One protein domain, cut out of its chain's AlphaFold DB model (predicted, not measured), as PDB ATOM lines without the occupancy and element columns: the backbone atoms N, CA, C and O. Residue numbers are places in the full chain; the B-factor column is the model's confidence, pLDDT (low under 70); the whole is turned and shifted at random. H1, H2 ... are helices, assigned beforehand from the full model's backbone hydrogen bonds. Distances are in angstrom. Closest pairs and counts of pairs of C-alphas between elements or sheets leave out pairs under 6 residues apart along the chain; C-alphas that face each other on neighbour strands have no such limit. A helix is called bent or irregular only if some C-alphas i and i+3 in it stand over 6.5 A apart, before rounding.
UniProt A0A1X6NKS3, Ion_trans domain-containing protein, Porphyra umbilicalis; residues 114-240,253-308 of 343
ATOM      1  N   ARG A 114     111.155 133.644 190.193       73.00
ATOM      2  CA  ARG A 114     111.952 134.882 190.206       73.00
ATOM      3  C   ARG A 114     113.419 134.653 189.852       73.00
ATOM      4  O   ARG A 114     113.981 135.455 189.110       73.00
ATOM      5  N   ASP A 115     114.013 133.565 190.331       79.19
ATOM      6  CA  ASP A 115     115.426 133.257 190.086       79.19
ATOM      7  C   ASP A 115     115.646 132.861 188.628       79.19
ATOM      8  O   ASP A 115     116.571 133.356 187.987       79.19
ATOM      9  N   PHE A 116     114.734 132.069 188.055       80.56
ATOM     10  CA  PHE A 116     114.743 131.787 186.622       80.56
ATOM     11  C   PHE A 116     114.523 133.050 185.797       80.56
ATOM     12  O   PHE A 116     115.229 133.269 184.819       80.56
ATOM     13  N   GLN A 117     113.594 133.923 186.188       78.00
ATOM     14  CA  GLN A 117     113.383 135.177 185.470       78.00
ATOM     15  C   GLN A 117     114.632 136.070 185.498       78.00
ATOM     16  O   GLN A 117     114.949 136.702 184.494       78.00
ATOM     17  N   LEU A 118     115.366 136.084 186.612       77.94
ATOM     18  CA  LEU A 118     116.622 136.820 186.750       77.94
ATOM     19  C   LEU A 118     117.749 136.185 185.927       77.94
ATOM     20  O   LEU A 118     118.486 136.906 185.256       77.94
ATOM     21  N   LEU A 119     117.856 134.854 185.942       79.06
ATOM     22  CA  LEU A 119     118.859 134.107 185.190       79.06
ATOM     23  C   LEU A 119     118.640 134.235 183.681       79.06
ATOM     24  O   LEU A 119     119.595 134.462 182.951       79.06
ATOM     25  N   LEU A 120     117.392 134.158 183.218       77.50
ATOM     26  CA  LEU A 120     117.057 134.317 181.804       77.50
ATOM     27  C   LEU A 120     117.159 135.769 181.336       77.50
ATOM     28  O   LEU A 120     117.557 136.002 180.202       77.50
ATOM     29  N   ALA A 121     116.859 136.744 182.201       74.81
ATOM     30  CA  ALA A 121     117.050 138.162 181.899       74.81
ATOM     31  C   ALA A 121     118.528 138.593 181.912       74.81
ATOM     32  O   ALA A 121     118.829 139.773 181.694       74.81
ATOM     33  N   HIS A 122     119.459 137.680 182.207       74.75
ATOM     34  CA  HIS A 122     120.872 138.001 182.245       74.75
ATOM     35  C   HIS A 122     121.405 138.257 180.818       74.75
ATOM     36  O   HIS A 122     121.152 137.472 179.906       74.75
ATOM     37  N   PRO A 123     122.200 139.318 180.578       70.75
ATOM     38  CA  PRO A 123     122.753 139.613 179.248       70.75
ATOM     39  C   PRO A 123     123.521 138.444 178.631       70.75
ATOM     40  O   PRO A 123     123.487 138.246 177.424       70.75
ATOM     41  N   VAL A 124     124.230 137.686 179.470       77.50
ATOM     42  CA  VAL A 124     125.091 136.577 179.035       77.50
ATOM     43  C   VAL A 124     124.281 135.406 178.482       77.50
ATOM     44  O   VAL A 124     124.714 134.775 177.526       77.50
ATOM     45  N   THR A 125     123.111 135.106 179.052       80.44
ATOM     46  CA  THR A 125     122.269 134.007 178.558       80.44
ATOM     47  C   THR A 125     121.656 134.368 177.215       80.44
ATOM     48  O   THR A 125     121.724 133.567 176.289       80.44
ATOM     49  N   GLU A 126     121.151 135.593 177.062       78.19
ATOM     50  CA  GLU A 126     120.600 136.082 175.790       78.19
ATOM     51  C   GLU A 126     121.662 136.103 174.675       78.19
ATOM     52  O   GLU A 126     121.407 135.637 173.561       78.19
ATOM     53  N   THR A 127     122.888 136.565 174.960       79.44
ATOM     54  CA  THR A 127     123.973 136.540 173.963       79.44
ATOM     55  C   THR A 127     124.448 135.123 173.653       79.44
ATOM     56  O   THR A 127     124.653 134.804 172.482       79.44
ATOM     57  N   ALA A 128     124.577 134.248 174.655       85.00
ATOM     58  CA  ALA A 128     124.947 132.848 174.448       85.00
ATOM     59  C   ALA A 128     123.914 132.103 173.591       85.00
ATOM     60  O   ALA A 128     124.288 131.370 172.677       85.00
ATOM     61  N   LEU A 129     122.620 132.336 173.829       83.94
ATOM     62  CA  LEU A 129     121.537 131.776 173.022       83.94
ATOM     63  C   LEU A 129     121.579 132.303 171.586       83.94
ATOM     64  O   LEU A 129     121.469 131.515 170.651       83.94
ATOM     65  N   GLY A 130     121.808 133.605 171.392       82.75
ATOM     66  CA  GLY A 130     121.994 134.188 170.060       82.75
ATOM     67  C   GLY A 130     123.160 133.550 169.295       82.75
ATOM     68  O   GLY A 130     123.005 133.170 168.135       82.75
ATOM     69  N   MET A 131     124.302 133.351 169.959       85.06
ATOM     70  CA  MET A 131     125.459 132.662 169.377       85.06
ATOM     71  C   MET A 131     125.165 131.191 169.067       85.06
ATOM     72  O   MET A 131     125.568 130.700 168.014       85.06
ATOM     73  N   LEU A 132     124.427 130.499 169.938       88.75
ATOM     74  CA  LEU A 132     124.005 129.119 169.709       88.75
ATOM     75  C   LEU A 132     123.068 129.007 168.497       88.75
ATOM     76  O   LEU A 132     123.174 128.049 167.735       88.75
ATOM     77  N   VAL A 133     122.190 129.993 168.274       85.62
ATOM     78  CA  VAL A 133     121.340 130.043 167.073       85.62
ATOM     79  C   VAL A 133     122.194 130.230 165.820       85.62
ATOM     80  O   VAL A 133     122.014 129.491 164.858       85.62
ATOM     81  N   LEU A 134     123.161 131.154 165.831       87.31
ATOM     82  CA  LEU A 134     124.077 131.344 164.698       87.31
ATOM     83  C   LEU A 134     124.895 130.081 164.398       87.31
ATOM     84  O   LEU A 134     125.020 129.694 163.236       87.31
ATOM     85  N   LEU A 135     125.397 129.409 165.439       89.06
ATOM     86  CA  LEU A 135     126.091 128.130 165.306       89.06
ATOM     87  C   LEU A 135     125.169 127.063 164.704       89.06
ATOM     88  O   LEU A 135     125.573 126.352 163.788       89.06
ATOM     89  N   SER A 136     123.920 126.985 165.163       86.75
ATOM     90  CA  SER A 136     122.928 126.061 164.609       86.75
ATOM     91  C   SER A 136     122.650 126.336 163.127       86.75
ATOM     92  O   SER A 136     122.601 125.393 162.340       86.75
ATOM     93  N   CYS A 137     122.544 127.605 162.719       86.19
ATOM     94  CA  CYS A 137     122.386 127.977 161.313       86.19
ATOM     95  C   CYS A 137     123.581 127.531 160.457       86.19
ATOM     96  O   CYS A 137     123.387 127.057 159.335       86.19
ATOM     97  N   ALA A 138     124.804 127.667 160.982       88.00
ATOM     98  CA  ALA A 138     126.021 127.231 160.304       88.00
ATOM     99  C   ALA A 138     126.085 125.703 160.164       88.00
ATOM    100  O   ALA A 138     126.395 125.210 159.085       88.00
ATOM    101  N   VAL A 139     125.727 124.955 161.212       87.69
ATOM    102  CA  VAL A 139     125.663 123.482 161.175       87.69
ATOM    103  C   VAL A 139     124.697 122.999 160.093       87.69
ATOM    104  O   VAL A 139     125.065 122.139 159.301       87.69
ATOM    105  N   VAL A 140     123.503 123.596 160.001       82.88
ATOM    106  CA  VAL A 140     122.513 123.239 158.969       82.88
ATOM    107  C   VAL A 140     123.013 123.579 157.564       82.88
ATOM    108  O   VAL A 140     122.823 122.797 156.639       82.88
ATOM    109  N   ALA A 141     123.680 124.724 157.387       86.50
ATOM    110  CA  ALA A 141     124.271 125.078 156.098       86.50
ATOM    111  C   ALA A 141     125.368 124.081 155.689       86.50
ATOM    112  O   ALA A 141     125.427 123.678 154.528       86.50
ATOM    113  N   LEU A 142     126.200 123.649 156.641       88.25
ATOM    114  CA  LEU A 142     127.245 122.657 156.401       88.25
ATOM    115  C   LEU A 142     126.668 121.281 156.071       88.25
ATOM    116  O   LEU A 142     127.186 120.641 155.169       88.25
ATOM    117  N   GLU A 143     125.581 120.856 156.718       85.06
ATOM    118  CA  GLU A 143     124.917 119.566 156.455       85.06
ATOM    119  C   GLU A 143     124.506 119.397 154.980       85.06
ATOM    120  O   GLU A 143     124.417 118.273 154.496       85.06
ATOM    121  N   THR A 144     124.293 120.498 154.247       84.44
ATOM    122  CA  THR A 144     123.940 120.440 152.818       84.44
ATOM    123  C   THR A 144     125.099 120.090 151.889       84.44
ATOM    124  O   THR A 144     124.846 119.784 150.727       84.44
ATOM    125  N   LEU A 145     126.349 120.116 152.367       86.25
ATOM    126  CA  LEU A 145     127.495 119.701 151.563       86.25
ATOM    127  C   LEU A 145     127.591 118.172 151.464       86.25
ATOM    128  O   LEU A 145     127.219 117.469 152.408       86.25
ATOM    129  N   PRO A 146     128.174 117.639 150.372       83.50
ATOM    130  CA  PRO A 146     128.499 116.220 150.255       83.50
ATOM    131  C   PRO A 146     129.615 115.852 151.249       83.50
ATOM    132  O   PRO A 146     130.802 115.872 150.931       83.50
ATOM    133  N   LEU A 147     129.222 115.565 152.488       84.06
ATOM    134  CA  LEU A 147     130.100 115.247 153.611       84.06
ATOM    135  C   LEU A 147     130.196 113.740 153.848       84.06
ATOM    136  O   LEU A 147     129.294 112.967 153.520       84.06
ATOM    137  N   ASP A 148     131.290 113.331 154.489       89.69
ATOM    138  CA  ASP A 148     131.473 111.953 154.936       89.69
ATOM    139  C   ASP A 148     130.449 111.550 156.018       89.69
ATOM    140  O   ASP A 148     129.946 112.378 156.789       89.69
ATOM    141  N   ARG A 149     130.159 110.246 156.113       85.62
ATOM    142  CA  ARG A 149     129.139 109.677 157.011       85.62
ATOM    143  C   ARG A 149     129.402 109.998 158.483       85.62
ATOM    144  O   ARG A 149     128.450 110.127 159.254       85.62
ATOM    145  N   LEU A 150     130.669 110.116 158.885       86.94
ATOM    146  CA  LEU A 150     131.041 110.493 160.252       86.94
ATOM    147  C   LEU A 150     130.671 111.948 160.556       86.94
ATOM    148  O   LEU A 150     130.066 112.220 161.593       86.94
ATOM    149  N   SER A 151     130.953 112.864 159.631       87.38
ATOM    150  CA  SER A 151     130.623 114.284 159.769       87.38
ATOM    151  C   SER A 151     129.116 114.500 159.850       87.38
ATOM    152  O   SER A 151     128.657 115.207 160.740       87.38
ATOM    153  N   VAL A 152     128.329 113.825 159.006       85.31
ATOM    154  CA  VAL A 152     126.857 113.911 159.045       85.31
ATOM    155  C   VAL A 152     126.308 113.479 160.411       85.31
ATOM    156  O   VAL A 152     125.445 114.148 160.978       85.31
ATOM    157  N   ARG A 153     126.848 112.401 160.998       87.31
ATOM    158  CA  ARG A 153     126.445 111.948 162.341       87.31
ATOM    159  C   ARG A 153     126.806 112.957 163.432       87.31
ATOM    160  O   ARG A 153     125.989 113.194 164.321       87.31
ATOM    161  N   LEU A 154     128.002 113.542 163.375       90.12
ATOM    162  CA  LEU A 154     128.441 114.549 164.344       90.12
ATOM    163  C   LEU A 154     127.606 115.829 164.241       90.12
ATOM    164  O   LEU A 154     127.123 116.315 165.261       90.12
ATOM    165  N   LEU A 155     127.382 116.336 163.025       87.06
ATOM    166  CA  LEU A 155     126.565 117.527 162.776       87.06
ATOM    167  C   LEU A 155     125.123 117.317 163.257       87.06
ATOM    168  O   LEU A 155     124.601 118.163 163.983       87.06
ATOM    169  N   GLY A 156     124.523 116.161 162.961       85.44
ATOM    170  CA  GLY A 156     123.197 115.808 163.474       85.44
ATOM    171  C   GLY A 156     123.155 115.678 165.004       85.44
ATOM    172  O   GLY A 156     122.170 116.053 165.640       85.44
ATOM    173  N   GLY A 157     124.238 115.198 165.626       87.50
ATOM    174  CA  GLY A 157     124.392 115.176 167.083       87.50
ATOM    175  C   GLY A 157     124.414 116.580 167.693       87.50
ATOM    176  O   GLY A 157     123.661 116.853 168.628       87.50
ATOM    177  N   VAL A 158     125.223 117.485 167.131       89.38
ATOM    178  CA  VAL A 158     125.303 118.895 167.553       89.38
ATOM    179  C   VAL A 158     123.955 119.592 167.387       89.38
ATOM    180  O   VAL A 158     123.502 120.282 168.301       89.38
ATOM    181  N   GLU A 159     123.278 119.374 166.261       86.19
ATOM    182  CA  GLU A 159     121.942 119.911 166.013       86.19
ATOM    183  C   GLU A 159     120.941 119.437 167.074       86.19
ATOM    184  O   GLU A 159     120.171 120.233 167.619       86.19
ATOM    185  N   ARG A 160     120.971 118.145 167.421       86.62
ATOM    186  CA  ARG A 160     120.096 117.580 168.452       86.62
ATOM    187  C   ARG A 160     120.373 118.190 169.826       86.62
ATOM    188  O   ARG A 160     119.422 118.553 170.512       86.62
ATOM    189  N   VAL A 161     121.641 118.355 170.207       90.12
ATOM    190  CA  VAL A 161     122.023 119.001 171.476       90.12
ATOM    191  C   VAL A 161     121.543 120.452 171.514       90.12
ATOM    192  O   VAL A 161     120.924 120.857 172.497       90.12
ATOM    193  N   ALA A 162     121.747 121.217 170.437       88.00
ATOM    194  CA  ALA A 162     121.264 122.593 170.347       88.00
ATOM    195  C   ALA A 162     119.737 122.668 170.526       88.00
ATOM    196  O   ALA A 162     119.247 123.479 171.311       88.00
ATOM    197  N   ASN A 163     118.984 121.767 169.886       86.31
ATOM    198  CA  ASN A 163     117.527 121.690 170.039       86.31
ATOM    199  C   ASN A 163     117.095 121.360 171.480       86.31
ATOM    200  O   ASN A 163     116.119 121.931 171.963       86.31
ATOM    201  N   VAL A 164     117.812 120.479 172.186       89.19
ATOM    202  CA  VAL A 164     117.524 120.159 173.598       89.19
ATOM    203  C   VAL A 164     117.771 121.368 174.502       89.19
ATOM    204  O   VAL A 164     116.944 121.663 175.368       89.19
ATOM    205  N   VAL A 165     118.862 122.110 174.285       89.94
ATOM    206  CA  VAL A 165     119.155 123.349 175.029       89.94
ATOM    207  C   VAL A 165     118.043 124.376 174.809       89.94
ATOM    208  O   VAL A 165     117.512 124.941 175.764       89.94
ATOM    209  N   PHE A 166     117.631 124.557 173.557       87.56
ATOM    210  CA  PHE A 166     116.539 125.443 173.175       87.56
ATOM    211  C   PHE A 166     115.182 125.043 173.754       87.56
ATOM    212  O   PHE A 166     114.395 125.912 174.121       87.56
ATOM    213  N   PHE A 167     114.902 123.748 173.852       89.31
ATOM    214  CA  PHE A 167     113.686 123.255 174.484       89.31
ATOM    215  C   PHE A 167     113.698 123.469 175.998       89.31
ATOM    216  O   PHE A 167     112.714 123.931 176.571       89.31
ATOM    217  N   THR A 168     114.837 123.208 176.637       90.12
ATOM    218  CA  THR A 168     115.016 123.417 178.078       90.12
ATOM    219  C   THR A 168     114.800 124.883 178.450       90.12
ATOM    220  O   THR A 168     114.077 125.194 179.396       90.12
ATOM    221  N   GLU A 169     115.368 125.795 177.665       88.06
ATOM    222  CA  GLU A 169     115.197 127.235 177.843       88.06
ATOM    223  C   GLU A 169     113.740 127.687 177.639       88.06
ATOM    224  O   GLU A 169     113.210 128.446 178.458       88.06
ATOM    225  N   TYR A 170     113.054 127.148 176.630       87.50
ATOM    226  CA  TYR A 170     111.623 127.370 176.431       87.50
ATOM    227  C   TYR A 170     110.792 126.930 177.651       87.50
ATOM    228  O   TYR A 170     109.947 127.692 178.133       87.50
ATOM    229  N   CYS A 171     111.058 125.742 178.203       88.50
ATOM    230  CA  CYS A 171     110.385 125.248 179.405       88.50
ATOM    231  C   CYS A 171     110.655 126.141 180.623       88.50
ATOM    232  O   CYS A 171     109.718 126.477 181.351       88.50
ATOM    233  N   MET A 172     111.901 126.589 180.817       85.25
ATOM    234  CA  MET A 172     112.255 127.526 181.891       85.25
ATOM    235  C   MET A 172     111.520 128.870 181.747       85.25
ATOM    236  O   MET A 172     111.038 129.422 182.741       85.25
ATOM    237  N   ARG A 173     111.363 129.390 180.518       84.38
ATOM    238  CA  ARG A 173     110.569 130.605 180.247       84.38
ATOM    239  C   ARG A 173     109.086 130.422 180.517       84.38
ATOM    240  O   ARG A 173     108.446 131.347 181.010       84.38
ATOM    241  N   PHE A 174     108.534 129.267 180.170       85.75
ATOM    242  CA  PHE A 174     107.131 128.981 180.432       85.75
ATOM    243  C   PHE A 174     106.863 128.854 181.939       85.75
ATOM    244  O   PHE A 174     105.897 129.424 182.454       85.75
ATOM    245  N   TYR A 175     107.771 128.189 182.660       85.94
ATOM    246  CA  TYR A 175     107.695 128.025 184.109       85.94
ATOM    247  C   TYR A 175     107.774 129.363 184.858       85.94
ATOM    248  O   TYR A 175     106.967 129.620 185.751       85.94
ATOM    249  N   SER A 176     108.677 130.267 184.456       82.00
ATOM    250  CA  SER A 176     108.821 131.581 185.107       82.00
ATOM    251  C   SER A 176     107.581 132.474 184.983       82.00
ATOM    252  O   SER A 176     107.384 133.376 185.794       82.00
ATOM    253  N   GLN A 177     106.694 132.199 184.021       81.06
ATOM    254  CA  GLN A 177     105.460 132.955 183.789       81.06
ATOM    255  C   GLN A 177     104.216 132.323 184.438       81.06
ATOM    256  O   GLN A 177     103.082 132.580 184.020       81.06
ATOM    257  N   ASN A 178     104.416 131.527 185.493       80.25
ATOM    258  CA  ASN A 178     103.365 130.858 186.265       80.25
ATOM    259  C   ASN A 178     102.496 129.897 185.432       80.25
ATOM    260  O   ASN A 178     101.298 129.779 185.693       80.25
ATOM    261  N   CYS A 179     103.069 129.250 184.409       78.88
ATOM    262  CA  CYS A 179     102.400 128.239 183.576       78.88
ATOM    263  C   CYS A 179     101.036 128.678 183.007       78.88
ATOM    264  O   CYS A 179     100.128 127.868 182.819       78.88
ATOM    265  N   ARG A 180     100.853 129.976 182.740       81.50
ATOM    266  CA  ARG A 180      99.581 130.491 182.225       81.50
ATOM    267  C   ARG A 180      99.443 130.138 180.741       81.50
ATOM    268  O   ARG A 180     100.278 130.567 179.954       81.50
ATOM    269  N   PRO A 181      98.368 129.474 180.287       78.06
ATOM    270  CA  PRO A 181      98.228 129.096 178.876       78.06
ATOM    271  C   PRO A 181      98.133 130.311 177.939       78.06
ATOM    272  O   PRO A 181      98.586 130.255 176.801       78.06
ATOM    273  N   ARG A 182      97.645 131.460 178.435       81.81
ATOM    274  CA  ARG A 182      97.638 132.736 177.692       81.81
ATOM    275  C   ARG A 182      99.041 133.187 177.268       81.81
ATOM    276  O   ARG A 182      99.183 133.890 176.274       81.81
ATOM    277  N   VAL A 183     100.065 132.788 178.017       79.25
ATOM    278  CA  VAL A 183     101.463 133.117 177.732       79.25
ATOM    279  C   VAL A 183     101.995 132.319 176.539       79.25
ATOM    280  O   VAL A 183     102.769 132.869 175.763       79.25
ATOM    281  N   LEU A 184     101.537 131.078 176.332       79.19
ATOM    282  CA  LEU A 184     101.967 130.237 175.203       79.19
ATOM    283  C   LEU A 184     101.639 130.869 173.845       79.19
ATOM    284  O   LEU A 184     102.385 130.700 172.888       79.19
ATOM    285  N   VAL A 185     100.546 131.634 173.781       80.81
ATOM    286  CA  VAL A 185     100.073 132.310 172.561       80.81
ATOM    287  C   VAL A 185     100.717 133.697 172.386       80.81
ATOM    288  O   VAL A 185     100.457 134.403 171.414       80.81
ATOM    289  N   SER A 186     101.592 134.118 173.306       83.19
ATOM    290  CA  SER A 186     102.369 135.343 173.128       83.19
ATOM    291  C   SER A 186     103.333 135.195 171.951       83.19
ATOM    292  O   SER A 186     103.992 134.165 171.814       83.19
ATOM    293  N   LYS A 187     103.470 136.247 171.134       80.00
ATOM    294  CA  LYS A 187     104.323 136.273 169.932       80.00
ATOM    295  C   LYS A 187     105.729 135.709 170.190       80.00
ATOM    296  O   LYS A 187     106.222 134.909 169.404       80.00
ATOM    297  N   LEU A 188     106.342 136.088 171.311       77.88
ATOM    298  CA  LEU A 188     107.681 135.643 171.711       77.88
ATOM    299  C   LEU A 188     107.743 134.145 172.043       77.88
ATOM    300  O   LEU A 188     108.650 133.452 171.594       77.88
ATOM    301  N   MET A 189     106.763 133.634 172.796       82.06
ATOM    302  CA  MET A 189     106.688 132.205 173.126       82.06
ATOM    303  C   MET A 189     106.360 131.358 171.898       82.06
ATOM    304  O   MET A 189     106.842 130.235 171.799       82.06
ATOM    305  N   LEU A 190     105.586 131.899 170.956       83.81
ATOM    306  CA  LEU A 190     105.251 131.223 169.710       83.81
ATOM    307  C   LEU A 190     106.494 131.030 168.826       83.81
ATOM    308  O   LEU A 190     106.706 129.943 168.297       83.81
ATOM    309  N   ILE A 191     107.342 132.059 168.709       82.88
ATOM    310  CA  ILE A 191     108.615 131.977 167.971       82.88
ATOM    311  C   ILE A 191     109.542 130.932 168.610       82.88
ATOM    312  O   ILE A 191     110.099 130.086 167.905       82.88
ATOM    313  N   ASP A 192     109.673 130.944 169.941       81.50
ATOM    314  CA  ASP A 192     110.476 129.947 170.654       81.50
ATOM    315  C   ASP A 192     109.897 128.534 170.447       81.50
ATOM    316  O   ASP A 192     110.639 127.604 170.122       81.50
ATOM    317  N   PHE A 193     108.575 128.373 170.533       84.38
ATOM    318  CA  PHE A 193     107.894 127.097 170.308       84.38
ATOM    319  C   PHE A 193     108.169 126.542 168.904       84.38
ATOM    320  O   PHE A 193     108.616 125.401 168.774       84.38
ATOM    321  N   PHE A 194     108.010 127.360 167.859       80.88
ATOM    322  CA  PHE A 194     108.299 126.947 166.485       80.88
ATOM    323  C   PHE A 194     109.763 126.554 166.265       80.88
ATOM    324  O   PHE A 194     110.033 125.632 165.501       80.88
ATOM    325  N   GLY A 195     110.711 127.183 166.962       76.94
ATOM    326  CA  GLY A 195     112.111 126.761 166.890       76.94
ATOM    327  C   GLY A 195     112.418 125.454 167.638       76.94
ATOM    328  O   GLY A 195     113.414 124.812 167.317       76.94
ATOM    329  N   CYS A 196     111.573 125.033 168.589       79.19
ATOM    330  CA  CYS A 196     111.677 123.733 169.268       79.19
ATOM    331  C   CYS A 196     110.966 122.603 168.513       79.19
ATOM    332  O   CYS A 196     111.319 121.441 168.708       79.19
ATOM    333  N   LEU A 197     109.984 122.915 167.655       79.31
ATOM    334  CA  LEU A 197     109.219 121.912 166.902       79.31
ATOM    335  C   LEU A 197     110.086 120.869 166.171       79.31
ATOM    336  O   LEU A 197     109.735 119.690 166.230       79.31
ATOM    337  N   PRO A 198     111.213 121.233 165.523       76.25
ATOM    338  CA  PRO A 198     112.087 120.258 164.874       76.25
ATOM    339  C   PRO A 198     112.561 119.104 165.773       76.25
ATOM    340  O   PRO A 198     112.911 118.049 165.254       76.25
ATOM    341  N   LEU A 199     112.591 119.279 167.103       76.81
ATOM    342  CA  LEU A 199     112.919 118.211 168.055       76.81
ATOM    343  C   LEU A 199     111.869 117.088 168.028       76.81
ATOM    344  O   LEU A 199     112.224 115.916 168.132       76.81
ATOM    345  N   PHE A 200     110.593 117.460 167.904       77.12
ATOM    346  CA  PHE A 200     109.452 116.546 167.954       77.12
ATOM    347  C   PHE A 200     109.187 115.880 166.605       77.12
ATOM    348  O   PHE A 200     108.814 114.714 166.558       77.12
ATOM    349  N   PHE A 201     109.419 116.610 165.514       72.75
ATOM    350  CA  PHE A 201     109.214 116.134 164.145       72.75
ATOM    351  C   PHE A 201     110.521 115.646 163.521       72.75
ATOM    352  O   PHE A 201     110.892 116.061 162.420       72.75
ATOM    353  N   GLN A 202     111.238 114.768 164.229       66.44
ATOM    354  CA  GLN A 202     112.302 114.010 163.576       66.44
ATOM    355  C   GLN A 202     111.675 113.196 162.437       66.44
ATOM    356  O   GLN A 202     110.569 112.685 162.615       66.44
ATOM    357  N   PRO A 203     112.329 113.107 161.268       59.72
ATOM    358  CA  PRO A 203     111.797 112.383 160.126       59.72
ATOM    359  C   PRO A 203     111.752 110.884 160.443       59.72
ATOM    360  O   PRO A 203     112.667 110.132 160.134       59.72
ATOM    361  N   THR A 204     110.684 110.444 161.097       51.75
ATOM    362  CA  THR A 204     110.220 109.066 161.056       51.75
ATOM    363  C   THR A 204     109.502 108.906 159.723       51.75
ATOM    364  O   THR A 204     108.456 109.524 159.524       51.75
ATOM    365  N   GLU A 205     110.145 108.188 158.798       49.25
ATOM    366  CA  GLU A 205     109.609 107.571 157.572       49.25
ATOM    367  C   GLU A 205     108.154 107.982 157.234       49.25
ATOM    368  O   GLU A 205     107.208 107.291 157.601       49.25
ATOM    369  N   GLY A 206     107.948 109.134 156.577       53.19
ATOM    370  CA  GLY A 206     106.629 109.495 156.021       53.19
ATOM    371  C   GLY A 206     106.164 110.946 156.171       53.19
ATOM    372  O   GLY A 206     105.236 111.353 155.471       53.19
ATOM    373  N   VAL A 207     106.788 111.768 157.020       56.00
ATOM    374  CA  VAL A 207     106.464 113.210 157.060       56.00
ATOM    375  C   VAL A 207     107.034 113.891 155.815       56.00
ATOM    376  O   VAL A 207     108.212 113.729 155.499       56.00
ATOM    377  N   ALA A 208     106.202 114.673 155.116       61.09
ATOM    378  CA  ALA A 208     106.602 115.439 153.939       61.09
ATOM    379  C   ALA A 208     107.902 116.216 154.213       61.09
ATOM    380  O   ALA A 208     107.932 117.095 155.078       61.09
ATOM    381  N   LEU A 209     108.964 115.910 153.459       65.06
ATOM    382  CA  LEU A 209     110.300 116.517 153.582       65.06
ATOM    383  C   LEU A 209     110.242 118.056 153.642       65.06
ATOM    384  O   LEU A 209     111.005 118.690 154.370       65.06
ATOM    385  N   GLN A 210     109.262 118.643 152.953       66.88
ATOM    386  CA  GLN A 210     108.991 120.079 152.928       66.88
ATOM    387  C   GLN A 210     108.590 120.650 154.298       66.88
ATOM    388  O   GLN A 210     109.045 121.729 154.671       66.88
ATOM    389  N   ALA A 211     107.771 119.941 155.081       67.06
ATOM    390  CA  ALA A 211     107.336 120.411 156.397       67.06
ATOM    391  C   ALA A 211     108.510 120.450 157.386       67.06
ATOM    392  O   ALA A 211     108.684 121.428 158.112       67.06
ATOM    393  N   VAL A 212     109.366 119.425 157.358       70.25
ATOM    394  CA  VAL A 212     110.587 119.374 158.176       70.25
ATOM    395  C   VAL A 212     111.547 120.502 157.785       70.25
ATOM    396  O   VAL A 212     112.126 121.149 158.656       70.25
ATOM    397  N   GLN A 213     111.675 120.807 156.492       71.19
ATOM    398  CA  GLN A 213     112.486 121.928 156.010       71.19
ATOM    399  C   GLN A 213     111.932 123.291 156.458       71.19
ATOM    400  O   GLN A 213     112.697 124.129 156.931       71.19
ATOM    401  N   LEU A 214     110.613 123.506 156.399       72.00
ATOM    402  CA  LEU A 214     109.981 124.730 156.915       72.00
ATOM    403  C   LEU A 214     110.211 124.903 158.423       72.00
ATOM    404  O   LEU A 214     110.515 126.003 158.890       72.00
ATOM    405  N   LEU A 215     110.140 123.809 159.181       73.50
ATOM    406  CA  LEU A 215     110.450 123.797 160.609       73.50
ATOM    407  C   LEU A 215     111.921 124.138 160.888       73.50
ATOM    408  O   LEU A 215     112.212 124.833 161.862       73.50
ATOM    409  N   ARG A 216     112.855 123.729 160.017       75.06
ATOM    410  CA  ARG A 216     114.267 124.141 160.109       75.06
ATOM    411  C   ARG A 216     114.424 125.658 159.932       75.06
ATOM    412  O   ARG A 216     115.160 126.271 160.703       75.06
ATOM    413  N   VAL A 217     113.685 126.284 159.007       72.88
ATOM    414  CA  VAL A 217     113.696 127.753 158.812       72.88
ATOM    415  C   VAL A 217     113.161 128.495 160.037       72.88
ATOM    416  O   VAL A 217     113.672 129.557 160.391       72.88
ATOM    417  N   ALA A 218     112.177 127.925 160.735       74.06
ATOM    418  CA  ALA A 218     111.597 128.553 161.917       74.06
ATOM    419  C   ALA A 218     112.616 128.801 163.049       74.06
ATOM    420  O   ALA A 218     112.437 129.728 163.837       74.06
ATOM    421  N   ARG A 219     113.727 128.051 163.102       75.12
ATOM    422  CA  ARG A 219     114.813 128.290 164.072       75.12
ATOM    423  C   ARG A 219     115.465 129.658 163.898       75.12
ATOM    424  O   ARG A 219     115.797 130.315 164.880       75.12
ATOM    425  N   VAL A 220     115.598 130.116 162.656       75.94
ATOM    426  CA  VAL A 220     116.239 131.392 162.299       75.94
ATOM    427  C   VAL A 220     115.383 132.573 162.750       75.94
ATOM    428  O   VAL A 220     115.913 133.621 163.110       75.94
ATOM    429  N   LEU A 221     114.060 132.385 162.847       72.19
ATOM    430  CA  LEU A 221     113.145 133.393 163.387       72.19
ATOM    431  C   LEU A 221     113.457 133.746 164.847       72.19
ATOM    432  O   LEU A 221     113.140 134.851 165.277       72.19
ATOM    433  N   ARG A 222     114.158 132.886 165.599       72.62
ATOM    434  CA  ARG A 222     114.629 133.219 166.952       72.62
ATOM    435  C   ARG A 222     115.638 134.362 166.975       72.62
ATOM    436  O   ARG A 222     115.678 135.099 167.952       72.62
ATOM    437  N   LEU A 223     116.397 134.586 165.898       73.50
ATOM    438  CA  LEU A 223     117.261 135.770 165.798       73.50
ATOM    439  C   LEU A 223     116.437 137.064 165.824       73.50
ATOM    440  O   LEU A 223     116.909 138.075 166.339       73.50
ATOM    441  N   GLN A 224     115.180 137.033 165.360       70.19
ATOM    442  CA  GLN A 224     114.280 138.190 165.422       70.19
ATOM    443  C   GLN A 224     113.938 138.593 166.859       70.19
ATOM    444  O   GLN A 224     113.667 139.766 167.106       70.19
ATOM    445  N   ARG A 225     114.008 137.660 167.815       70.69
ATOM    446  CA  ARG A 225     113.857 137.968 169.239       70.69
ATOM    447  C   ARG A 225     115.022 138.803 169.762       70.69
ATOM    448  O   ARG A 225     114.789 139.815 170.409       70.69
ATOM    449  N   ALA A 226     116.262 138.439 169.421       62.72
ATOM    450  CA  ALA A 226     117.441 139.239 169.775       62.72
ATOM    451  C   ALA A 226     117.379 140.664 169.183       62.72
ATOM    452  O   ALA A 226     118.002 141.592 169.691       62.72
ATOM    453  N   ILE A 227     116.602 140.836 168.111       61.28
ATOM    454  CA  ILE A 227     116.365 142.102 167.414       61.28
ATOM    455  C   ILE A 227     115.230 142.920 168.066       61.28
ATOM    456  O   ILE A 227     115.119 144.114 167.778       61.28
ATOM    457  N   GLU A 228     114.383 142.363 168.939       64.88
ATOM    458  CA  GLU A 228     113.278 143.129 169.528       64.88
ATOM    459  C   GLU A 228     113.839 144.248 170.434       64.88
ATOM    460  O   GLU A 228     114.650 144.026 171.335       64.88
ATOM    461  N   ARG A 229     113.482 145.498 170.088       49.78
ATOM    462  CA  ARG A 229     114.222 146.745 170.393       49.78
ATOM    463  C   ARG A 229     114.519 146.998 171.875       49.78
ATOM    464  O   ARG A 229     115.426 147.783 172.169       49.78
ATOM    465  N   ASP A 230     113.787 146.364 172.777       54.44
ATOM    466  CA  ASP A 230     113.819 146.687 174.196       54.44
ATOM    467  C   ASP A 230     114.853 145.877 174.972       54.44
ATOM    468  O   ASP A 230     115.430 146.409 175.917       54.44
ATOM    469  N   ASP A 231     115.149 144.643 174.568       57.50
ATOM    470  CA  ASP A 231     116.043 143.785 175.347       57.50
ATOM    471  C   ASP A 231     117.501 144.116 175.038       57.50
ATOM    472  O   ASP A 231     118.243 144.491 175.944       57.50
ATOM    473  N   PHE A 232     117.886 144.166 173.759       53.84
ATOM    474  CA  PHE A 232     119.260 144.485 173.346       53.84
ATOM    475  C   PHE A 232     119.727 145.864 173.845       53.84
ATOM    476  O   PHE A 232     120.857 146.022 174.300       53.84
ATOM    477  N   THR A 233     118.843 146.867 173.828       51.75
ATOM    478  CA  THR A 233     119.165 148.214 174.327       51.75
ATOM    479  C   THR A 233     119.302 148.218 175.857       51.75
ATOM    480  O   THR A 233     120.224 148.831 176.391       51.75
ATOM    481  N   LYS A 234     118.461 147.474 176.591       54.81
ATOM    482  CA  LYS A 234     118.583 147.338 178.055       54.81
ATOM    483  C   LYS A 234     119.875 146.630 178.474       54.81
ATOM    484  O   LYS A 234     120.441 147.023 179.495       54.81
ATOM    485  N   LEU A 235     120.366 145.652 177.704       54.81
ATOM    486  CA  LEU A 235     121.609 144.927 178.014       54.81
ATOM    487  C   LEU A 235     122.829 145.862 178.065       54.81
ATOM    488  O   LEU A 235     123.634 145.781 178.993       54.81
ATOM    489  N   PHE A 236     122.944 146.792 177.114       53.28
ATOM    490  CA  PHE A 236     124.095 147.697 177.034       53.28
ATOM    491  C   PHE A 236     123.905 149.000 177.821       53.28
ATOM    492  O   PHE A 236     124.882 149.546 178.336       53.28
ATOM    493  N   THR A 237     122.666 149.471 178.006       50.31
ATOM    494  CA  THR A 237     122.396 150.678 178.804       50.31
ATOM    495  C   THR A 237     122.427 150.394 180.312       50.31
ATOM    496  O   THR A 237     122.951 151.208 181.071       50.31
ATOM    497  N   ARG A 238     121.957 149.223 180.781       47.25
ATOM    498  CA  ARG A 238     121.991 148.853 182.215       47.25
ATOM    499  C   ARG A 238     123.391 148.456 182.698       47.25
ATOM    500  O   ARG A 238     123.695 148.624 183.878       47.25
ATOM    501  N   SER A 239     124.256 148.012 181.784       48.25
ATOM    502  CA  SER A 239     125.669 147.715 182.060       48.25
ATOM    503  C   SER A 239     126.463 148.945 182.537       48.25
ATOM    504  O   SER A 239     127.449 148.810 183.257       48.25
ATOM    505  N   LYS A 240     125.994 150.171 182.252       46.38
ATOM    506  CA  LYS A 240     126.665 151.402 182.708       46.38
ATOM    507  C   LYS A 240     126.519 151.706 184.205       46.38
ATOM    508  O   LYS A 240     127.235 152.573 184.691       46.38
ATOM    509  N   SER A 253     129.581 151.500 170.787       67.19
ATOM    510  CA  SER A 253     128.720 152.660 170.533       67.19
ATOM    511  C   SER A 253     127.282 152.208 170.247       67.19
ATOM    512  O   SER A 253     127.076 151.207 169.561       67.19
ATOM    513  N   GLU A 254     126.272 152.962 170.695       68.94
ATOM    514  CA  GLU A 254     124.853 152.688 170.398       68.94
ATOM    515  C   GLU A 254     124.598 152.542 168.885       68.94
ATOM    516  O   GLU A 254     123.761 151.745 168.457       68.94
ATOM    517  N   SER A 255     125.389 153.242 168.063       70.94
ATOM    518  CA  SER A 255     125.367 153.122 166.603       70.94
ATOM    519  C   SER A 255     125.813 151.745 166.096       70.94
ATOM    520  O   SER A 255     125.226 151.231 165.145       70.94
ATOM    521  N   GLN A 256     126.797 151.110 166.737       76.50
ATOM    522  CA  GLN A 256     127.281 149.778 166.364       76.50
ATOM    523  C   GLN A 256     126.263 148.688 166.724       76.50
ATOM    524  O   GLN A 256     126.086 147.752 165.950       76.50
ATOM    525  N   LEU A 257     125.525 148.837 167.832       72.81
ATOM    526  CA  LEU A 257     124.436 147.915 168.183       72.81
ATOM    527  C   LEU A 257     123.312 147.980 167.151       72.81
ATOM    528  O   LEU A 257     122.822 146.950 166.694       72.81
ATOM    529  N   LYS A 258     122.901 149.197 166.767       77.94
ATOM    530  CA  LYS A 258     121.862 149.385 165.747       77.94
ATOM    531  C   LYS A 258     122.313 148.868 164.385       77.94
ATOM    532  O   LYS A 258     121.520 148.231 163.699       77.94
ATOM    533  N   ALA A 259     123.578 149.070 164.020       83.19
ATOM    534  CA  ALA A 259     124.140 148.497 162.803       83.19
ATOM    535  C   ALA A 259     124.129 146.958 162.842       83.19
ATOM    536  O   ALA A 259     123.612 146.335 161.918       83.19
ATOM    537  N   ALA A 260     124.607 146.345 163.931       80.38
ATOM    538  CA  ALA A 260     124.603 144.891 164.102       80.38
ATOM    539  C   ALA A 260     123.184 144.304 164.039       80.38
ATOM    540  O   ALA A 260     122.972 143.278 163.401       80.38
ATOM    541  N   GLN A 261     122.197 144.987 164.621       79.75
ATOM    542  CA  GLN A 261     120.787 144.601 164.556       79.75
ATOM    543  C   GLN A 261     120.259 144.589 163.113       79.75
ATOM    544  O   GLN A 261     119.594 143.636 162.702       79.75
ATOM    545  N   VAL A 262     120.549 145.636 162.335       85.25
ATOM    546  CA  VAL A 262     120.140 145.715 160.924       85.25
ATOM    547  C   VAL A 262     120.812 144.609 160.117       85.25
ATOM    548  O   VAL A 262     120.129 143.890 159.392       85.25
ATOM    549  N   VAL A 263     122.121 144.417 160.297       86.19
ATOM    550  CA  VAL A 263     122.880 143.351 159.630       86.19
ATOM    551  C   VAL A 263     122.309 141.977 159.973       86.19
ATOM    552  O   VAL A 263     122.058 141.186 159.068       86.19
ATOM    553  N   LEU A 264     122.020 141.709 161.250       82.25
ATOM    554  CA  LEU A 264     121.440 140.442 161.692       82.25
ATOM    555  C   LEU A 264     120.043 140.221 161.103       82.25
ATOM    556  O   LEU A 264     119.721 139.108 160.697       82.25
ATOM    557  N   THR A 265     119.224 141.271 161.008       84.81
ATOM    558  CA  THR A 265     117.880 141.188 160.411       84.81
ATOM    559  C   THR A 265     117.962 140.851 158.924       84.81
ATOM    560  O   THR A 265     117.260 139.958 158.451       84.81
ATOM    561  N   VAL A 266     118.844 141.533 158.189       87.50
ATOM    562  CA  VAL A 266     119.071 141.281 156.760       87.50
ATOM    563  C   VAL A 266     119.625 139.873 156.549       87.50
ATOM    564  O   VAL A 266     119.114 139.142 155.707       87.50
ATOM    565  N   PHE A 267     120.605 139.458 157.352       86.44
ATOM    566  CA  PHE A 267     121.154 138.104 157.324       86.44
ATOM    567  C   PHE A 267     120.076 137.042 157.573       86.44
ATOM    568  O   PHE A 267     119.977 136.084 156.816       86.44
ATOM    569  N   THR A 268     119.230 137.240 158.586       84.31
ATOM    570  CA  THR A 268     118.104 136.350 158.923       84.31
ATOM    571  C   THR A 268     117.140 136.215 157.745       84.31
ATOM    572  O   THR A 268     116.723 135.107 157.413       84.31
ATOM    573  N   LEU A 269     116.807 137.331 157.087       85.94
ATOM    574  CA  LEU A 269     115.914 137.337 155.930       85.94
ATOM    575  C   LEU A 269     116.528 136.582 154.745       85.94
ATOM    576  O   LEU A 269     115.867 135.713 154.186       85.94
ATOM    577  N   LEU A 270     117.791 136.871 154.414       87.81
ATOM    578  CA  LEU A 270     118.526 136.197 153.340       87.81
ATOM    579  C   LEU A 270     118.685 134.700 153.615       87.81
ATOM    580  O   LEU A 270     118.503 133.879 152.721       87.81
ATOM    581  N   TYR A 271     118.993 134.319 154.851       87.25
ATOM    582  CA  TYR A 271     119.096 132.916 155.239       87.25
ATOM    583  C   TYR A 271     117.746 132.203 155.085       87.25
ATOM    584  O   TYR A 271     117.688 131.104 154.533       87.25
ATOM    585  N   ALA A 272     116.650 132.828 155.530       85.38
ATOM    586  CA  ALA A 272     115.312 132.255 155.435       85.38
ATOM    587  C   ALA A 272     114.858 132.071 153.977       85.38
ATOM    588  O   ALA A 272     114.362 130.999 153.627       85.38
ATOM    589  N   THR A 273     115.075 133.068 153.112       84.75
ATOM    590  CA  THR A 273     114.750 132.968 151.679       84.75
ATOM    591  C   THR A 273     115.587 131.903 150.981       84.75
ATOM    592  O   THR A 273     115.044 131.110 150.216       84.75
ATOM    593  N   SER A 274     116.883 131.830 151.287       87.19
ATOM    594  CA  SER A 274     117.794 130.829 150.714       87.19
ATOM    595  C   SER A 274     117.418 129.414 151.129       87.19
ATOM    596  O   SER A 274     117.375 128.512 150.296       87.19
ATOM    597  N   SER A 275     117.082 129.226 152.407       84.69
ATOM    598  CA  SER A 275     116.647 127.934 152.939       84.69
ATOM    599  C   SER A 275     115.356 127.458 152.275       84.69
ATOM    600  O   SER A 275     115.242 126.289 151.921       84.69
ATOM    601  N   LEU A 276     114.392 128.364 152.073       82.62
ATOM    602  CA  LEU A 276     113.128 128.045 151.412       82.62
ATOM    603  C   LEU A 276     113.321 127.736 149.921       82.62
ATOM    604  O   LEU A 276     112.694 126.818 149.402       82.62
ATOM    605  N   MET A 277     114.204 128.477 149.247       83.19
ATOM    606  CA  MET A 277     114.550 128.225 147.848       83.19
ATOM    607  C   MET A 277     115.210 126.855 147.684       83.19
ATOM    608  O   MET A 277     114.783 126.063 146.851       83.19
ATOM    609  N   TYR A 278     116.199 126.545 148.527       85.38
ATOM    610  CA  TYR A 278     116.854 125.240 148.541       85.38
ATOM    611  C   TYR A 278     115.847 124.114 148.810       85.38
ATOM    612  O   TYR A 278     115.830 123.116 148.097       85.38
ATOM    613  N   ALA A 279     114.945 124.294 149.777       80.88
ATOM    614  CA  ALA A 279     113.881 123.337 150.073       80.88
ATOM    615  C   ALA A 279     112.951 123.068 148.872       80.88
ATOM    616  O   ALA A 279     112.567 121.925 148.633       80.88
ATOM    617  N   ALA A 280     112.603 124.108 148.109       81.75
ATOM    618  CA  ALA A 280     111.702 123.995 146.966       81.75
ATOM    619  C   ALA A 280     112.375 123.409 145.712       81.75
ATOM    620  O   ALA A 280     111.756 122.619 145.003       81.75
ATOM    621  N   GLU A 281     113.624 123.792 145.442       83.88
ATOM    622  CA  GLU A 281     114.268 123.565 144.142       83.88
ATOM    623  C   GLU A 281     115.318 122.444 144.152       83.88
ATOM    624  O   GLU A 281     115.593 121.876 143.097       83.88
ATOM    625  N   SER A 282     115.868 122.064 145.315       81.19
ATOM    626  CA  SER A 282     116.943 121.050 145.411       81.19
ATOM    627  C   SER A 282     116.577 119.686 144.821       81.19
ATOM    628  O   SER A 282     117.454 118.956 144.371       81.19
ATOM    629  N   GLN A 283     115.287 119.337 144.800       76.25
ATOM    630  CA  GLN A 283     114.800 118.055 144.277       76.25
ATOM    631  C   GLN A 283     114.569 118.062 142.758       76.25
ATOM    632  O   GLN A 283     114.511 117.003 142.142       76.25
ATOM    633  N   VAL A 284     114.391 119.241 142.154       80.38
ATOM    634  CA  VAL A 284     113.991 119.388 140.741       80.38
ATOM    635  C   VAL A 284     115.148 119.902 139.890       80.38
ATOM    636  O   VAL A 284     115.293 119.503 138.737       80.38
ATOM    637  N   ASN A 285     115.989 120.765 140.459       77.88
ATOM    638  CA  ASN A 285     117.023 121.484 139.737       77.88
ATOM    639  C   ASN A 285     118.414 121.182 140.317       77.88
ATOM    640  O   ASN A 285     118.734 121.641 141.415       77.88
ATOM    641  N   PRO A 286     119.306 120.516 139.558       78.12
ATOM    642  CA  PRO A 286     120.664 120.208 140.015       78.12
ATOM    643  C   PRO A 286     121.561 121.449 140.172       78.12
ATOM    644  O   PRO A 286     122.646 121.346 140.730       78.12
ATOM    645  N   GLN A 287     121.118 122.625 139.709       75.50
ATOM    646  CA  GLN A 287     121.807 123.906 139.925       75.50
ATOM    647  C   GLN A 287     121.745 124.400 141.382       75.50
ATOM    648  O   GLN A 287     122.465 125.333 141.730       75.50
ATOM    649  N   PHE A 288     120.883 123.807 142.215       76.69
ATOM    650  CA  PHE A 288     120.786 124.081 143.650       76.69
ATOM    651  C   PHE A 288     121.252 122.857 144.444       76.69
ATOM    652  O   PHE A 288     120.481 122.240 145.178       76.69
ATOM    653  N   SER A 289     122.522 122.491 144.272       80.69
ATOM    654  CA  SER A 289     123.122 121.328 144.926       80.69
ATOM    655  C   SER A 289     123.395 121.577 146.412       80.69
ATOM    656  O   SER A 289     123.199 120.687 147.238       80.69
ATOM    657  N   ASN A 290     123.766 122.811 146.770       85.25
ATOM    658  CA  ASN A 290     124.147 123.190 148.130       85.25
ATOM    659  C   ASN A 290     123.388 124.434 148.616       85.25
ATOM    660  O   ASN A 290     122.999 125.302 147.829       85.25
ATOM    661  N   PHE A 291     123.273 124.596 149.938       87.38
ATOM    662  CA  PHE A 291     122.689 125.800 150.544       87.38
ATOM    663  C   PHE A 291     123.391 127.091 150.094       87.38
ATOM    664  O   PHE A 291     122.742 128.108 149.855       87.38
ATOM    665  N   PHE A 292     124.719 127.054 149.952       88.31
ATOM    666  CA  PHE A 292     125.520 128.222 149.582       88.31
ATOM    667  C   PHE A 292     125.212 128.746 148.175       88.31
ATOM    668  O   PHE A 292     125.277 129.954 147.954       88.31
ATOM    669  N   GLU A 293     124.817 127.873 147.249       86.31
ATOM    670  CA  GLU A 293     124.395 128.277 145.904       86.31
ATOM    671  C   GLU A 293     123.067 129.031 145.975       86.31
ATOM    672  O   GLU A 293     122.949 130.145 145.461       86.31
ATOM    673  N   ALA A 294     122.094 128.495 146.718       87.12
ATOM    674  CA  ALA A 294     120.834 129.188 146.981       87.12
ATOM    675  C   ALA A 294     121.058 130.531 147.705       87.12
ATOM    676  O   ALA A 294     120.404 131.526 147.387       87.12
ATOM    677  N   PHE A 295     122.023 130.588 148.627       87.81
ATOM    678  CA  PHE A 295     122.403 131.813 149.331       87.81
ATOM    679  C   PHE A 295     123.022 132.863 148.412       87.81
ATOM    680  O   PHE A 295     122.611 134.026 148.433       87.81
ATOM    681  N   TYR A 296     123.949 132.455 147.548       87.31
ATOM    682  CA  TYR A 296     124.530 133.308 146.515       87.31
ATOM    683  C   TYR A 296     123.437 133.924 145.624       87.31
ATOM    684  O   TYR A 296     123.409 135.144 145.415       87.31
ATOM    685  N   PHE A 297     122.467 133.112 145.187       82.19
ATOM    686  CA  PHE A 297     121.310 133.594 144.435       82.19
ATOM    687  C   PHE A 297     120.383 134.493 145.255       82.19
ATOM    688  O   PHE A 297     119.823 135.429 144.698       82.19
ATOM    689  N   SER A 298     120.223 134.295 146.563       84.12
ATOM    690  CA  SER A 298     119.412 135.210 147.375       84.12
ATOM    691  C   SER A 298     120.056 136.593 147.518       84.12
ATOM    692  O   SER A 298     119.341 137.594 147.565       84.12
ATOM    693  N   VAL A 299     121.388 136.669 147.589       84.81
ATOM    694  CA  VAL A 299     122.122 137.938 147.723       84.81
ATOM    695  C   VAL A 299     122.147 138.693 146.393       84.81
ATOM    696  O   VAL A 299     121.716 139.844 146.309       84.81
ATOM    697  N   ILE A 300     122.627 138.040 145.335       78.12
ATOM    698  CA  ILE A 300     122.870 138.673 144.028       78.12
ATOM    699  C   ILE A 300     121.613 138.640 143.159       78.12
ATOM    700  O   ILE A 300     121.324 139.574 142.405       78.12
ATOM    701  N   GLY A 301     120.827 137.575 143.289       66.44
ATOM    702  CA  GLY A 301     119.662 137.327 142.461       66.44
ATOM    703  C   GLY A 301     118.505 138.276 142.722       66.44
ATOM    704  O   GLY A 301     117.674 138.398 141.842       66.44
ATOM    705  N   SER A 302     118.457 139.052 143.805       60.75
ATOM    706  CA  SER A 302     117.444 140.122 143.918       60.75
ATOM    707  C   SER A 302     117.401 141.039 142.675       60.75
ATOM    708  O   SER A 302     116.322 141.475 142.271       60.75
ATOM    709  N   ARG A 303     118.543 141.240 141.991       57.66
ATOM    710  CA  ARG A 303     118.609 141.887 140.667       57.66
ATOM    711  C   ARG A 303     118.281 140.957 139.494       57.66
ATOM    712  O   ARG A 303     117.607 141.404 138.572       57.66
ATOM    713  N   LEU A 304     118.711 139.691 139.513       56.72
ATOM    714  CA  LEU A 304     118.457 138.742 138.410       56.72
ATOM    715  C   LEU A 304     117.010 138.213 138.351       56.72
ATOM    716  O   LEU A 304     116.498 137.911 137.273       56.72
ATOM    717  N   TRP A 305     116.336 138.118 139.496       54.34
ATOM    718  CA  TRP A 305     114.914 137.801 139.615       54.34
ATOM    719  C   TRP A 305     114.073 138.950 139.053       54.34
ATOM    720  O   TRP A 305     113.129 138.709 138.304       54.34
ATOM    721  N   ALA A 306     114.465 140.200 139.329       54.28
ATOM    722  CA  ALA A 306     113.834 141.382 138.746       54.28
ATOM    723  C   ALA A 306     114.048 141.483 137.222       54.28
ATOM    724  O   ALA A 306     113.180 141.998 136.522       54.28
ATOM    725  N   SER A 307     115.161 140.957 136.696       54.41
ATOM    726  CA  SER A 307     115.441 140.911 135.254       54.41
ATOM    727  C   SER A 307     114.861 139.684 134.531       54.41
ATOM    728  O   SER A 307     115.016 139.573 133.320       54.41
ATOM    729  N   GLY A 308     114.196 138.762 135.239       54.16
ATOM    730  CA  GLY A 308     113.442 137.650 134.643       54.16
ATOM    731  C   GLY A 308     114.266 136.473 134.101       54.16
ATOM    732  O   GLY A 308     113.707 135.642 133.390       54.16
TER     733      GLY A 308
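This is residues 114 to 240 and 253 to 308 of the 343 residues of the protein "Ion_trans domain-containing protein" of Porphyra umbilicalis (UniProt A0A1X6NKS3). Two long helices, H3 and H9, stand apart on two sides of an all-helical body, with short H7 in the middle and H2, H5 and H6 also between them. H2 and H3 form a helical hairpin on one side; H6 and H7 follow each other along H9 on the other; H10 crosses H9, H1 is at the far end of H3 from the H2 to H3 turn, and H4 is near the ends of H3 and H5. The printed part has 183 residues with ten named helices, H1 to H10 in chain order, and no named strand; the class is all helix. The whole is compact, with a radius of gyration of the C-alphas of 18.0 A, and the C-alphas span 53 by 42 by 33 A.

H3, residues 149 to 176, is 41.0 A long from first to last C-alpha, and its C-alpha 149 is at (129.139, 109.677, 157.011). H9, residues 254 to 281, is 40.6 A long and ends at C-alpha 281, (114.268, 123.565, 144.142). H2 holds residues 123 to 143 and is 30.4 A long. H1 holds residues 114 to 120 and begins at C-alpha 114, (111.952, 134.882, 190.206). H4 is residues 181 to 184, H6 residues 209 to 218, H7 residues 220 to 226 and H8 residues 229 to 240. H5, residues 187 to 200, spans 20.5 A and is only just irregular: C-alphas 195 and 198 are 6.8 A apart. H10, residues 291 to 306, spans 21.5 A and has a kink of 65 degrees near residue 300.

H3 touches H2 with residues 152 to 162 alone; this hairpin has a shallow tilt of 31 degrees, opposite ways, and its closest C-alphas, of Val 139 and Leu 155, are 6.2 A apart. H3 also touches H5, at a steep tilt of 39 degrees, with the closest C-alphas, of Phe 167 and Cys 196, 5.6 A apart. With residues 172 to 176 alone H3 touches H1, the closest C-alphas being those of Gln 117 and Ser 176, 5.8 A apart. H5 and H6, a helical hairpin, touch closest at the C-alphas of Gly 195 and Ala 218, 5.3 A apart. H7 touches H2 at a shallow tilt of 17 degrees, opposite ways, with the C-alphas of Gly 130 and Leu 223 the closest at 6.6 A. H7 touches H5 too, where the C-alphas of Ile 191 and Arg 222 are the closest at 6.2 A. H9 touches H7 with residues 264 to 272 alone, at a shallow tilt of 14 degrees, opposite ways; the closest C-alphas, of Val 220 and Thr 268, are 6.3 A apart. With residues 272 to 280 alone H9 touches H6, at a shallow tilt of 3 degrees, the C-alphas of Val 217 and Ala 272 being the closest at 5.9 A. H10 is about perpendicular to H9, at 84 degrees, and their closest C-alphas, of Ser 274 and Phe 295, are 4.9 A apart. H8 is near H9. H4 is close to but not clearly touching H3, with the C-alphas of Phe 174 and Leu 184 the closest at 7.5 A. H3 and H9 are apart. In H1, H2, H3, H6 and H9 every O i to N i+4 pair is within hydrogen-bond range, against 7 of 10 in H5, 4 of 8 in H8, 8 of 12 in H10 and 0 of 3 in H7, where 4 of 4 O i to N i+3 pairs are; H4 is too short for an O i to N i+4 pair.

The two C-alphas farthest apart, of Asp 115 and Gly 308, are 55.7 A from each other. Residues 241 to 252 are not printed, and C-alphas 240 and 253 across the cut are 12.4 A apart. Of the links that are printed whole, those from H5 to H6 and H9 to H10 are short and the others are tight. The mean pLDDT of the printed part is 77.3; residues 202 to 211, 226 to 240, 253 to 254 and 301 to 308 are under 70.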